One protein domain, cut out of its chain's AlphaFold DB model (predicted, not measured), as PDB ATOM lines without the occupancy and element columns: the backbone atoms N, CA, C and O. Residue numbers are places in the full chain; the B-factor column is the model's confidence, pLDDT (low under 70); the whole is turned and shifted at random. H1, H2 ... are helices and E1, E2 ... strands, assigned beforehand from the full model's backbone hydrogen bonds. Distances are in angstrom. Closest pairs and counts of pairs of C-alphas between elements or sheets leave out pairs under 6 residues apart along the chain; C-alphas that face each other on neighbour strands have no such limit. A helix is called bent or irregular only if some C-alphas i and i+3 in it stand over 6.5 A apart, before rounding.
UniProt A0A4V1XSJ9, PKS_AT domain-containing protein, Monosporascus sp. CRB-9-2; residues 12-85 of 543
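This is residues 12 to 85 of the 543 residues of the protein "PKS_AT domain-containing protein" of Monosporascus sp. CRB-9-2 (UniProt A0A4V1XSJ9). There is little regular structure: one long helix, H2, makes one side, a long loop, residues 42 to 58, folds back from its end to short H3 and E1, and a second long stretch, residues 67 to 85, follows E1 and runs back past the loop, paired with it at residues 43 to 44 and 71 to 72. Short H1 precedes H2. The 74 printed residues hold 29 in named elements, H1, H2, H3, E1 in order, mostly helix; the whole is loose, radius of gyration of the C-alphas 14.1 A, spanning 45 by 32 by 18 A.

H1 is residues 17 to 20, beginning at C-alpha 17 (-26.352, 26.925, 39.265). H2, residues 24 to 41, is 26.5 A long and only just irregular: C-alphas 25 and 28 are 6.8 A apart. H3 is residues 59 to 62; E1, residues 64 to 66, ends at C-alpha 66 (-38.304, 26.338, 32.038).

H1 and H2 are close but not clearly touching; their closest C-alphas, Lys 17 and Ser 27, are 7.5 A apart. H2 and H3 are apart. E1 pairs with no named strand, but residues 65 to 66 pair parallel with 12 to 13. In H2, 12 of 14 O i to N i+4 pairs are within hydrogen-bond range; H1 and H3 are too short for one.

The printed part has no cut. The link H2 to H3 is long. Residues 78 to 85 are under pLDDT 70.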
ATOM      1  N   ILE A  12     -36.970  22.981  26.240       90.69
ATOM      2  CA  ILE A  12     -36.863  22.886  27.692       90.69
ATOM      3  C   ILE A  12     -35.538  23.506  28.145       90.69
ATOM      4  O   ILE A  12     -34.472  23.173  27.627       90.69
ATOM      5  N   LEU A  13     -35.617  24.419  29.110       91.81
ATOM      6  CA  LEU A  13     -34.486  25.121  29.705       91.81
ATOM      7  C   LEU A  13     -34.331  24.738  31.177       91.81
ATOM      8  O   LEU A  13     -35.309  24.674  31.924       91.81
ATOM      9  N   GLY A  14     -33.083  24.563  31.600       91.12
ATOM     10  CA  GLY A  14     -32.701  24.366  32.992       91.12
ATOM     11  C   GLY A  14     -31.318  24.951  33.276       91.12
ATOM     12  O   GLY A  14     -30.561  25.255  32.356       91.12
ATOM     13  N   ASP A  15     -30.984  25.102  34.555       90.31
ATOM     14  CA  ASP A  15     -29.646  25.475  35.025       90.31
ATOM     15  C   ASP A  15     -29.230  24.526  36.159       90.31
ATOM     16  O   ASP A  15     -30.084  24.016  36.879       90.31
ATOM     17  N   ALA A  16     -27.929  24.287  36.318       92.56
ATOM     18  CA  ALA A  16     -27.340  23.624  37.482       92.56
ATOM     19  C   ALA A  16     -26.995  24.623  38.604       92.56
ATOM     20  O   ALA A  16     -26.953  24.266  39.776       92.56
ATOM     21  N   LYS A  17     -26.765  25.905  38.279       93.44
ATOM     22  CA  LYS A  17     -26.352  26.925  39.265       93.44
ATOM     23  C   LYS A  17     -27.468  27.309  40.242       93.44
ATOM     24  O   LYS A  17     -27.172  27.869  41.292       93.44
ATOM     25  N   ALA A  18     -28.721  26.988  39.917       91.31
ATOM     26  CA  ALA A  18     -29.841  27.061  40.852       91.31
ATOM     27  C   ALA A  18     -29.707  26.043  42.001       91.31
ATOM     28  O   ALA A  18     -30.121  26.333  43.120       91.31
ATOM     29  N   ASP A  19     -29.084  24.890  41.729       90.62
ATOM     30  CA  ASP A  19     -28.891  23.799  42.689       90.62
ATOM     31  C   ASP A  19     -27.567  23.953  43.468       90.62
ATOM     32  O   ASP A  19     -27.536  23.788  44.685       90.62
ATOM     33  N   ILE A  20     -26.466  24.277  42.769       92.19
ATOM     34  CA  ILE A  20     -25.087  24.245  43.317       92.19
ATOM     35  C   ILE A  20     -24.322  25.584  43.257       92.19
ATOM     36  O   ILE A  20     -23.123  25.635  43.540       92.19
ATOM     37  N   GLY A  21     -24.983  26.681  42.880       92.12
ATOM     38  CA  GLY A  21     -24.366  28.006  42.763       92.12
ATOM     39  C   GLY A  21     -23.418  28.176  41.564       92.12
ATOM     40  O   GLY A  21     -23.229  27.287  40.733       92.12
ATOM     41  N   HIS A  22     -22.810  29.362  41.447       94.19
ATOM     42  CA  HIS A  22     -21.904  29.694  40.343       94.19
ATOM     43  C   HIS A  22     -20.459  29.241  40.626       94.19
ATOM     44  O   HIS A  22     -19.610  30.021  41.055       94.19
ATOM     45  N   SER A  23     -20.162  27.978  40.327       92.94
ATOM     46  CA  SER A  23     -18.867  27.303  40.544       92.94
ATOM     47  C   SER A  23     -17.671  27.808  39.701       92.94
ATOM     48  O   SER A  23     -16.634  27.145  39.636       92.94
ATOM     49  N   GLY A  24     -17.787  28.956  39.030       92.75
ATOM     50  CA  GLY A  24     -16.694  29.583  38.282       92.75
ATOM     51  C   GLY A  24     -16.246  28.732  37.093       92.75
ATOM     52  O   GLY A  24     -17.067  28.324  36.274       92.75
ATOM     53  N   ALA A  25     -14.948  28.428  37.012       92.56
ATOM     54  CA  ALA A  25     -14.385  27.589  35.948       92.56
ATOM     55  C   ALA A  25     -15.036  26.190  35.858       92.56
ATOM     56  O   ALA A  25     -15.099  25.611  34.776       92.56
ATOM     57  N   ALA A  26     -15.575  25.659  36.965       93.06
ATOM     58  CA  ALA A  26     -16.253  24.362  36.987       93.06
ATOM     59  C   ALA A  26     -17.717  24.407  36.494       93.06
ATOM     60  O   ALA A  26     -18.313  23.358  36.252       93.06
ATOM     61  N   SER A  27     -18.318  25.588  36.295       90.31
ATOM     62  CA  SER A  27     -19.730  25.686  35.887       90.31
ATOM     63  C   SER A  27     -20.025  25.097  34.501       90.31
ATOM     64  O   SER A  27     -21.164  24.712  34.251       90.31
ATOM     65  N   GLY A  28     -19.022  24.983  33.621       89.00
ATOM     66  CA  GLY A  28     -19.158  24.282  32.342       89.00
ATOM     67  C   GLY A  28     -19.324  22.771  32.523       89.00
ATOM     68  O   GLY A  28     -20.328  22.208  32.090       89.00
ATOM     69  N   ILE A  29     -18.385  22.121  33.223       93.25
ATOM     70  CA  ILE A  29     -18.417  20.662  33.412       93.25
ATOM     71  C   ILE A  29     -19.654  20.214  34.199       93.25
ATOM     72  O   ILE A  29     -20.272  19.228  33.816       93.25
ATOM     73  N   PHE A  30     -20.103  20.966  35.211       93.50
ATOM     74  CA  PHE A  30     -21.329  20.618  35.941       93.50
ATOM     75  C   PHE A  30     -22.603  20.708  35.085       93.50
ATOM     76  O   PHE A  30     -23.514  19.903  35.275       93.50
ATOM     77  N   ALA A  31     -22.666  21.619  34.106       90.56
ATOM     78  CA  ALA A  31     -23.763  21.637  33.137       90.56
ATOM     79  C   ALA A  31     -23.727  20.398  32.221       90.56
ATOM     80  O   ALA A  31     -24.766  19.783  31.980       90.56
ATOM     81  N   THR A  32     -22.536  19.976  31.776       93.75
ATOM     82  CA  THR A  32     -22.352  18.729  31.013       93.75
ATOM     83  C   THR A  32     -22.706  17.489  31.841       93.75
ATOM     84  O   THR A  32     -23.380  16.601  31.330       93.75
ATOM     85  N   THR A  33     -22.330  17.430  33.123       93.69
ATOM     86  CA  THR A  33     -22.709  16.335  34.031       93.69
ATOM     87  C   THR A  33     -24.221  16.283  34.253       93.69
ATOM     88  O   THR A  33     -24.790  15.197  34.176       93.69
ATOM     89  N   LYS A  34     -24.891  17.432  34.454       93.12
ATOM     90  CA  LYS A  34     -26.362  17.495  34.551       93.12
ATOM     91  C   LYS A  34     -27.005  16.939  33.273       93.12
ATOM     92  O   LYS A  34     -27.834  16.044  33.367       93.12
ATOM     93  N   ALA A  35     -26.550  17.370  32.093       90.94
ATOM     94  CA  ALA A  35     -27.051  16.869  30.809       90.94
ATOM     95  C   ALA A  35     -26.810  15.359  30.592       90.94
ATOM     96  O   ALA A  35     -27.709  14.667  30.123       90.94
ATOM     97  N   ALA A  36     -25.637  14.834  30.963       90.75
ATOM     98  CA  ALA A  36     -25.321  13.410  30.827       90.75
ATOM     99  C   ALA A  36     -26.203  12.530  31.733       90.75
ATOM    100  O   ALA A  36     -26.775  11.546  31.265       90.75
ATOM    101  N   LEU A  37     -26.378  12.920  33.000       91.00
ATOM    102  CA  LEU A  37     -27.261  12.219  33.939       91.00
ATOM    103  C   LEU A  37     -28.729  12.277  33.494       91.00
ATOM    104  O   LEU A  37     -29.434  11.279  33.604       91.00
ATOM    105  N   MET A  38     -29.170  13.406  32.929       90.31
ATOM    106  CA  MET A  38     -30.506  13.537  32.335       90.31
ATOM    107  C   MET A  38     -30.730  12.529  31.198       90.31
ATOM    108  O   MET A  38     -31.762  11.862  31.171       90.31
ATOM    109  N   THR A  39     -29.751  12.357  30.300       86.19
ATOM    110  CA  THR A  39     -29.828  11.343  29.232       86.19
ATOM    111  C   THR A  39     -29.708   9.905  29.740       86.19
ATOM    112  O   THR A  39     -30.315   9.015  29.157       86.19
ATOM    113  N   GLU A  40     -28.962   9.654  30.821       84.69
ATOM    114  CA  GLU A  40     -28.818   8.310  31.405       84.69
ATOM    115  C   GLU A  40     -30.089   7.856  32.141       84.69
ATOM    116  O   GLU A  40     -30.470   6.688  32.065       84.69
ATOM    117  N   LYS A  41     -30.751   8.776  32.855       86.81
ATOM    118  CA  LYS A  41     -31.995   8.506  33.594       86.81
ATOM    119  C   LYS A  41     -33.261   8.669  32.754       86.81
ATOM    120  O   LYS A  41     -34.299   8.171  33.166       86.81
ATOM    121  N   ALA A  42     -33.167   9.322  31.594       87.31
ATOM    122  CA  ALA A  42     -34.308   9.776  30.802       87.31
ATOM    123  C   ALA A  42     -35.271  10.677  31.607       87.31
ATOM    124  O   ALA A  42     -36.494  10.563  31.528       87.31
ATOM    125  N   GLU A  43     -34.699  11.618  32.358       90.38
ATOM    126  CA  GLU A  43     -35.429  12.577  33.189       90.38
ATOM    127  C   GLU A  43     -34.837  13.983  33.050       90.38
ATOM    128  O   GLU A  43     -33.629  14.163  32.898       90.38
ATOM    129  N   ILE A  44     -35.686  15.006  33.140       92.69
ATOM    130  CA  ILE A  44     -35.306  16.418  33.181       92.69
ATOM    131  C   ILE A  44     -35.651  16.962  34.577       92.69
ATOM    132  O   ILE A  44     -36.830  17.176  34.862       92.69
ATOM    133  N   PRO A  45     -34.667  17.209  35.459       94.19
ATOM    134  CA  PRO A  45     -34.914  17.789  36.772       94.19
ATOM    135  C   PRO A  45     -35.235  19.284  36.666       94.19
ATOM    136  O   PRO A  45     -34.652  20.011  35.853       94.19
ATOM    137  N   GLY A  46     -36.127  19.743  37.543       93.62
ATOM    138  CA  GLY A  46     -36.522  21.144  37.646       93.62
ATOM    139  C   GLY A  46     -35.383  22.092  38.042       93.62
ATOM    140  O   GLY A  46     -34.298  21.687  38.467       93.62
ATOM    141  N   VAL A  47     -35.642  23.391  37.903       93.56
ATOM    142  CA  VAL A  47     -34.765  24.474  38.360       93.56
ATOM    143  C   VAL A  47     -35.122  24.825  39.801       93.56
ATOM    144  O   VAL A  47     -36.161  25.441  40.059       93.56
ATOM    145  N   TYR A  48     -34.251  24.459  40.745       91.25
ATOM    146  CA  TYR A  48     -34.487  24.689  42.168       91.25
ATOM    147  C   TYR A  48     -34.826  26.155  42.490       91.25
ATOM    148  O   TYR A  48     -34.206  27.099  41.997       91.25
ATOM    149  N   GLY A  49     -35.846  26.354  43.330       88.88
ATOM    150  CA  GLY A  49     -36.278  27.679  43.783       88.88
ATOM    151  C   GLY A  49     -36.972  28.557  42.730       88.88
ATOM    152  O   GLY A  49     -37.298  29.707  43.043       88.88
ATOM    153  N   PHE A  50     -37.233  28.064  41.513       91.56
ATOM    154  CA  PHE A  50     -37.923  28.834  40.477       91.56
ATOM    155  C   PHE A  50     -39.388  29.121  40.858       91.56
ATOM    156  O   PHE A  50     -40.207  28.214  40.970       91.56
ATOM    157  N   LYS A  51     -39.730  30.404  41.050       90.44
ATOM    158  CA  LYS A  51     -41.079  30.849  41.475       90.44
ATOM    159  C   LYS A  51     -41.846  31.657  40.428       90.44
ATOM    160  O   LYS A  51     -43.072  31.644  40.426       90.44
ATOM    161  N   LYS A  52     -41.145  32.428  39.593       92.56
ATOM    162  CA  LYS A  52     -41.745  33.330  38.602       92.56
ATOM    163  C   LYS A  52     -40.731  33.649  37.507       92.56
ATOM    164  O   LYS A  52     -39.589  33.988  37.810       92.56
ATOM    165  N   LEU A  53     -41.164  33.591  36.249       91.69
ATOM    166  CA  LEU A  53     -40.360  34.017  35.105       91.69
ATOM    167  C   LEU A  53     -40.124  35.539  35.136       91.69
ATOM    168  O   LEU A  53     -41.014  36.309  35.510       91.69
ATOM    169  N   ASN A  54     -38.940  35.984  34.711       91.88
ATOM    170  CA  ASN A  54     -38.674  37.401  34.471       91.88
ATOM    171  C   ASN A  54     -39.595  37.905  33.333       91.88
ATOM    172  O   ASN A  54     -39.503  37.351  32.240       91.88
ATOM    173  N   PRO A  55     -40.437  38.944  33.532       93.44
ATOM    174  CA  PRO A  55     -41.375  39.430  32.510       93.44
ATOM    175  C   PRO A  55     -40.745  39.862  31.177       93.44
ATOM    176  O   PRO A  55     -41.446  39.937  30.174       93.44
ATOM    177  N   ASN A  56     -39.436  40.130  31.150       94.50
ATOM    178  CA  ASN A  56     -38.703  40.463  29.926       94.50
ATOM    179  C   ASN A  56     -38.358  39.226  29.065       94.50
ATOM    180  O   ASN A  56     -37.896  39.380  27.934       94.50
ATOM    181  N   ILE A  57     -38.551  38.007  29.583       90.94
ATOM    182  CA  ILE A  57     -38.377  36.747  28.847       90.94
ATOM    183  C   ILE A  57     -39.724  36.365  28.236       90.94
ATOM    184  O   ILE A  57     -40.663  36.016  28.950       90.94
ATOM    185  N   LYS A  58     -39.812  36.398  26.905       91.44
ATOM    186  CA  LYS A  58     -41.040  36.074  26.172       91.44
ATOM    187  C   LYS A  58     -41.129  34.575  25.866       91.44
ATOM    188  O   LYS A  58     -40.977  34.159  24.718       91.44
ATOM    189  N   ASP A  59     -41.367  33.766  26.892       89.62
ATOM    190  CA  ASP A  59     -41.435  32.296  26.808       89.62
ATOM    191  C   ASP A  59     -42.235  31.758  25.603       89.62
ATOM    192  O   ASP A  59     -41.714  30.970  24.809       89.62
ATOM    193  N   LYS A  60     -43.461  32.257  25.414       88.44
ATOM    194  CA  LYS A  60     -44.368  31.867  24.323       88.44
ATOM    195  C   LYS A  60     -43.897  32.318  22.939       88.44
ATOM    196  O   LYS A  60     -44.074  31.582  21.977       88.44
ATOM    197  N   GLU A  61     -43.300  33.507  22.823       89.56
ATOM    198  CA  GLU A  61     -42.801  34.038  21.540       89.56
ATOM    199  C   GLU A  61     -41.517  33.322  21.097       89.56
ATOM    200  O   GLU A  61     -41.268  33.148  19.907       89.56
ATOM    201  N   TRP A  62     -40.688  32.894  22.054       90.50
ATOM    202  CA  TRP A  62     -39.406  32.239  21.777       90.50
ATOM    203  C   TRP A  62     -39.514  30.707  21.706       90.50
ATOM    204  O   TRP A  62     -38.531  30.046  21.365       90.50
ATOM    205  N   ASN A  63     -40.702  30.154  21.979       91.25
ATOM    206  CA  ASN A  63     -40.988  28.722  22.057       91.25
ATOM    207  C   ASN A  63     -40.024  27.993  23.019       91.25
ATOM    208  O   ASN A  63     -39.306  27.058  22.642       91.25
ATOM    209  N   ILE A  64     -39.980  28.480  24.265       91.81
ATOM    210  CA  ILE A  64     -39.158  27.954  25.365       91.81
ATOM    211  C   ILE A  64     -40.019  27.670  26.605       91.81
ATOM    212  O   ILE A  64     -41.030  28.329  26.837       91.81
ATOM    213  N   ARG A  65     -39.597  26.715  27.437       90.56
ATOM    214  CA  ARG A  65     -40.225  26.394  28.728       90.56
ATOM    215  C   ARG A  65     -39.140  26.094  29.755       90.56
ATOM    216  O   ARG A  65     -38.269  25.274  29.495       90.56
ATOM    217  N   ILE A  66     -39.194  26.713  30.930       92.56
ATOM    218  CA  ILE A  66     -38.304  26.338  32.038       92.56
ATOM    219  C   ILE A  66     -38.847  25.064  32.697       92.56
ATOM    220  O   ILE A  66     -40.052  24.963  32.942       92.56
ATOM    221  N   ALA A  67     -37.973  24.094  32.971       93.31
ATOM    222  CA  ALA A  67     -38.305  22.947  33.809       93.31
ATOM    223  C   ALA A  67     -38.502  23.430  35.255       93.31
ATOM    224  O   ALA A  67     -37.557  23.884  35.896       93.31
ATOM    225  N   THR A  68     -39.732  23.388  35.759       92.06
ATOM    226  CA  THR A  68     -40.065  23.772  37.142       92.06
ATOM    227  C   THR A  68     -39.883  22.604  38.105       92.06
ATOM    228  O   THR A  68     -39.306  22.764  39.176       92.06
ATOM    229  N   ASP A  69     -40.297  21.421  37.664       91.38
ATOM    230  CA  ASP A  69     -40.380  20.177  38.424       91.38
ATOM    231  C   ASP A  69     -39.633  19.063  37.670       91.38
ATOM    232  O   ASP A  69     -39.124  19.285  36.568       91.38
ATOM    233  N   LEU A  70     -39.563  17.859  38.245       93.12
ATOM    234  CA  LEU A  70     -39.072  16.678  37.529       93.12
ATOM    235  C   LEU A  70     -40.041  16.324  36.388       93.12
ATOM    236  O   LEU A  70     -41.245  16.196  36.608       93.12
ATOM    237  N   MET A  71     -39.518  16.166  35.174       91.12
ATOM    238  CA  MET A  71     -40.278  15.776  33.982       91.12
ATOM    239  C   MET A  71     -39.624  14.552  33.321       91.12
ATOM    240  O   MET A  71     -38.399  14.442  33.367       91.12
ATOM    241  N   PRO A  72     -40.386  13.661  32.662       88.69
ATOM    242  CA  PRO A  72     -39.800  12.611  31.832       88.69
ATOM    243  C   PRO A  72     -39.052  13.209  30.630       88.69
ATOM    244  O   PRO A  72     -39.284  14.358  30.234       88.69
ATOM    245  N   TRP A  73     -38.170  12.416  30.022       87.50
ATOM    246  CA  TRP A  73     -37.610  12.732  28.708       87.50
ATOM    247  C   TRP A  73     -38.727  12.847  27.649       87.50
ATOM    248  O   TRP A  73     -39.752  12.176  27.769       87.50
ATOM    249  N   PRO A  74     -38.588  13.687  26.605       82.75
ATOM    250  CA  PRO A  74     -39.601  13.761  25.558       82.75
ATOM    251  C   PRO A  74     -39.618  12.461  24.740       82.75
ATOM    252  O   PRO A  74     -38.592  12.092  24.171       82.75
ATOM    253  N   ALA A  75     -40.784  11.811  24.640       76.75
ATOM    254  CA  ALA A  75     -40.957  10.481  24.032       76.75
ATOM    255  C   ALA A  75     -40.391  10.345  22.600       76.75
ATOM    256  O   ALA A  75     -39.898   9.300  22.196       76.75
ATOM    257  N   GLU A  76     -40.383  11.432  21.828       73.62
ATOM    258  CA  GLU A  76     -39.766  11.498  20.491       73.62
ATOM    259  C   GLU A  76     -38.232  11.339  20.459       73.62
ATOM    260  O   GLU A  76     -37.649  11.257  19.378       73.62
ATOM    261  N   PHE A  77     -37.586  11.305  21.625       70.94
ATOM    262  CA  PHE A  77     -36.159  11.051  21.812       70.94
ATOM    263  C   PHE A  77     -35.894   9.848  22.740       70.94
ATOM    264  O   PHE A  77     -34.777   9.713  23.245       70.94
ATOM    265  N   GLU A  78     -36.889   8.987  22.981       59.56
ATOM    266  CA  GLU A  78     -36.688   7.697  23.652       59.56
ATOM    267  C   GLU A  78     -35.923   6.740  22.724       59.56
ATOM    268  O   GLU A  78     -36.426   6.278  21.699       59.56
ATOM    269  N   GLY A  79     -34.669   6.456  23.085       58.41
ATOM    270  CA  GLY A  79     -33.964   5.259  22.628       58.41
ATOM    271  C   GLY A  79     -34.287   4.069  23.535       58.41
ATOM    272  O   GLY A  79     -34.911   4.229  24.580       58.41
ATOM    273  N   GLU A  80     -33.835   2.868  23.175       50.53
ATOM    274  CA  GLU A  80     -34.053   1.672  24.003       50.53
ATOM    275  C   GLU A  80     -33.448   1.843  25.411       50.53
ATOM    276  O   GLU A  80     -32.231   1.942  25.589       50.53
ATOM    277  N   HIS A  81     -34.307   1.898  26.432       53.56
ATOM    278  CA  HIS A  81     -33.883   2.157  27.805       53.56
ATOM    279  C   HIS A  81     -33.201   0.931  28.422       53.56
ATOM    280  O   HIS A  81     -33.755  -0.171  28.453       53.56
ATOM    281  N   LYS A  82     -32.041   1.155  29.053       50.44
ATOM    282  CA  LYS A  82     -31.248   0.133  29.766       50.44
ATOM    283  C   LYS A  82     -32.042  -0.648  30.833       50.44
ATOM    284  O   LYS A  82     -31.664  -1.761  31.182       50.44
ATOM    285  N   ALA A  83     -33.149  -0.090  31.330       48.31
ATOM    286  CA  ALA A  83     -34.030  -0.708  32.324       48.31
ATOM    287  C   ALA A  83     -34.741  -1.997  31.849       48.31
ATOM    288  O   ALA A  83     -35.228  -2.749  32.685       48.31
ATOM    289  N   ALA A  84     -34.785  -2.279  30.540       47.56
ATOM    290  CA  ALA A  84     -35.357  -3.518  29.999       47.56
ATOM    291  C   ALA A  84     -34.391  -4.727  30.028       47.56
ATOM    292  O   ALA A  84     -34.756  -5.824  29.601       47.56
ATOM    293  N   ALA A  85     -33.154  -4.547  30.508       45.97
ATOM    294  CA  ALA A  85     -32.132  -5.587  30.538       45.97
ATOM    295  C   ALA A  85     -32.401  -6.638  31.635       45.97
ATOM    296  O   ALA A  85     -31.807  -6.614  32.713       45.97
TER     297      ALA A  85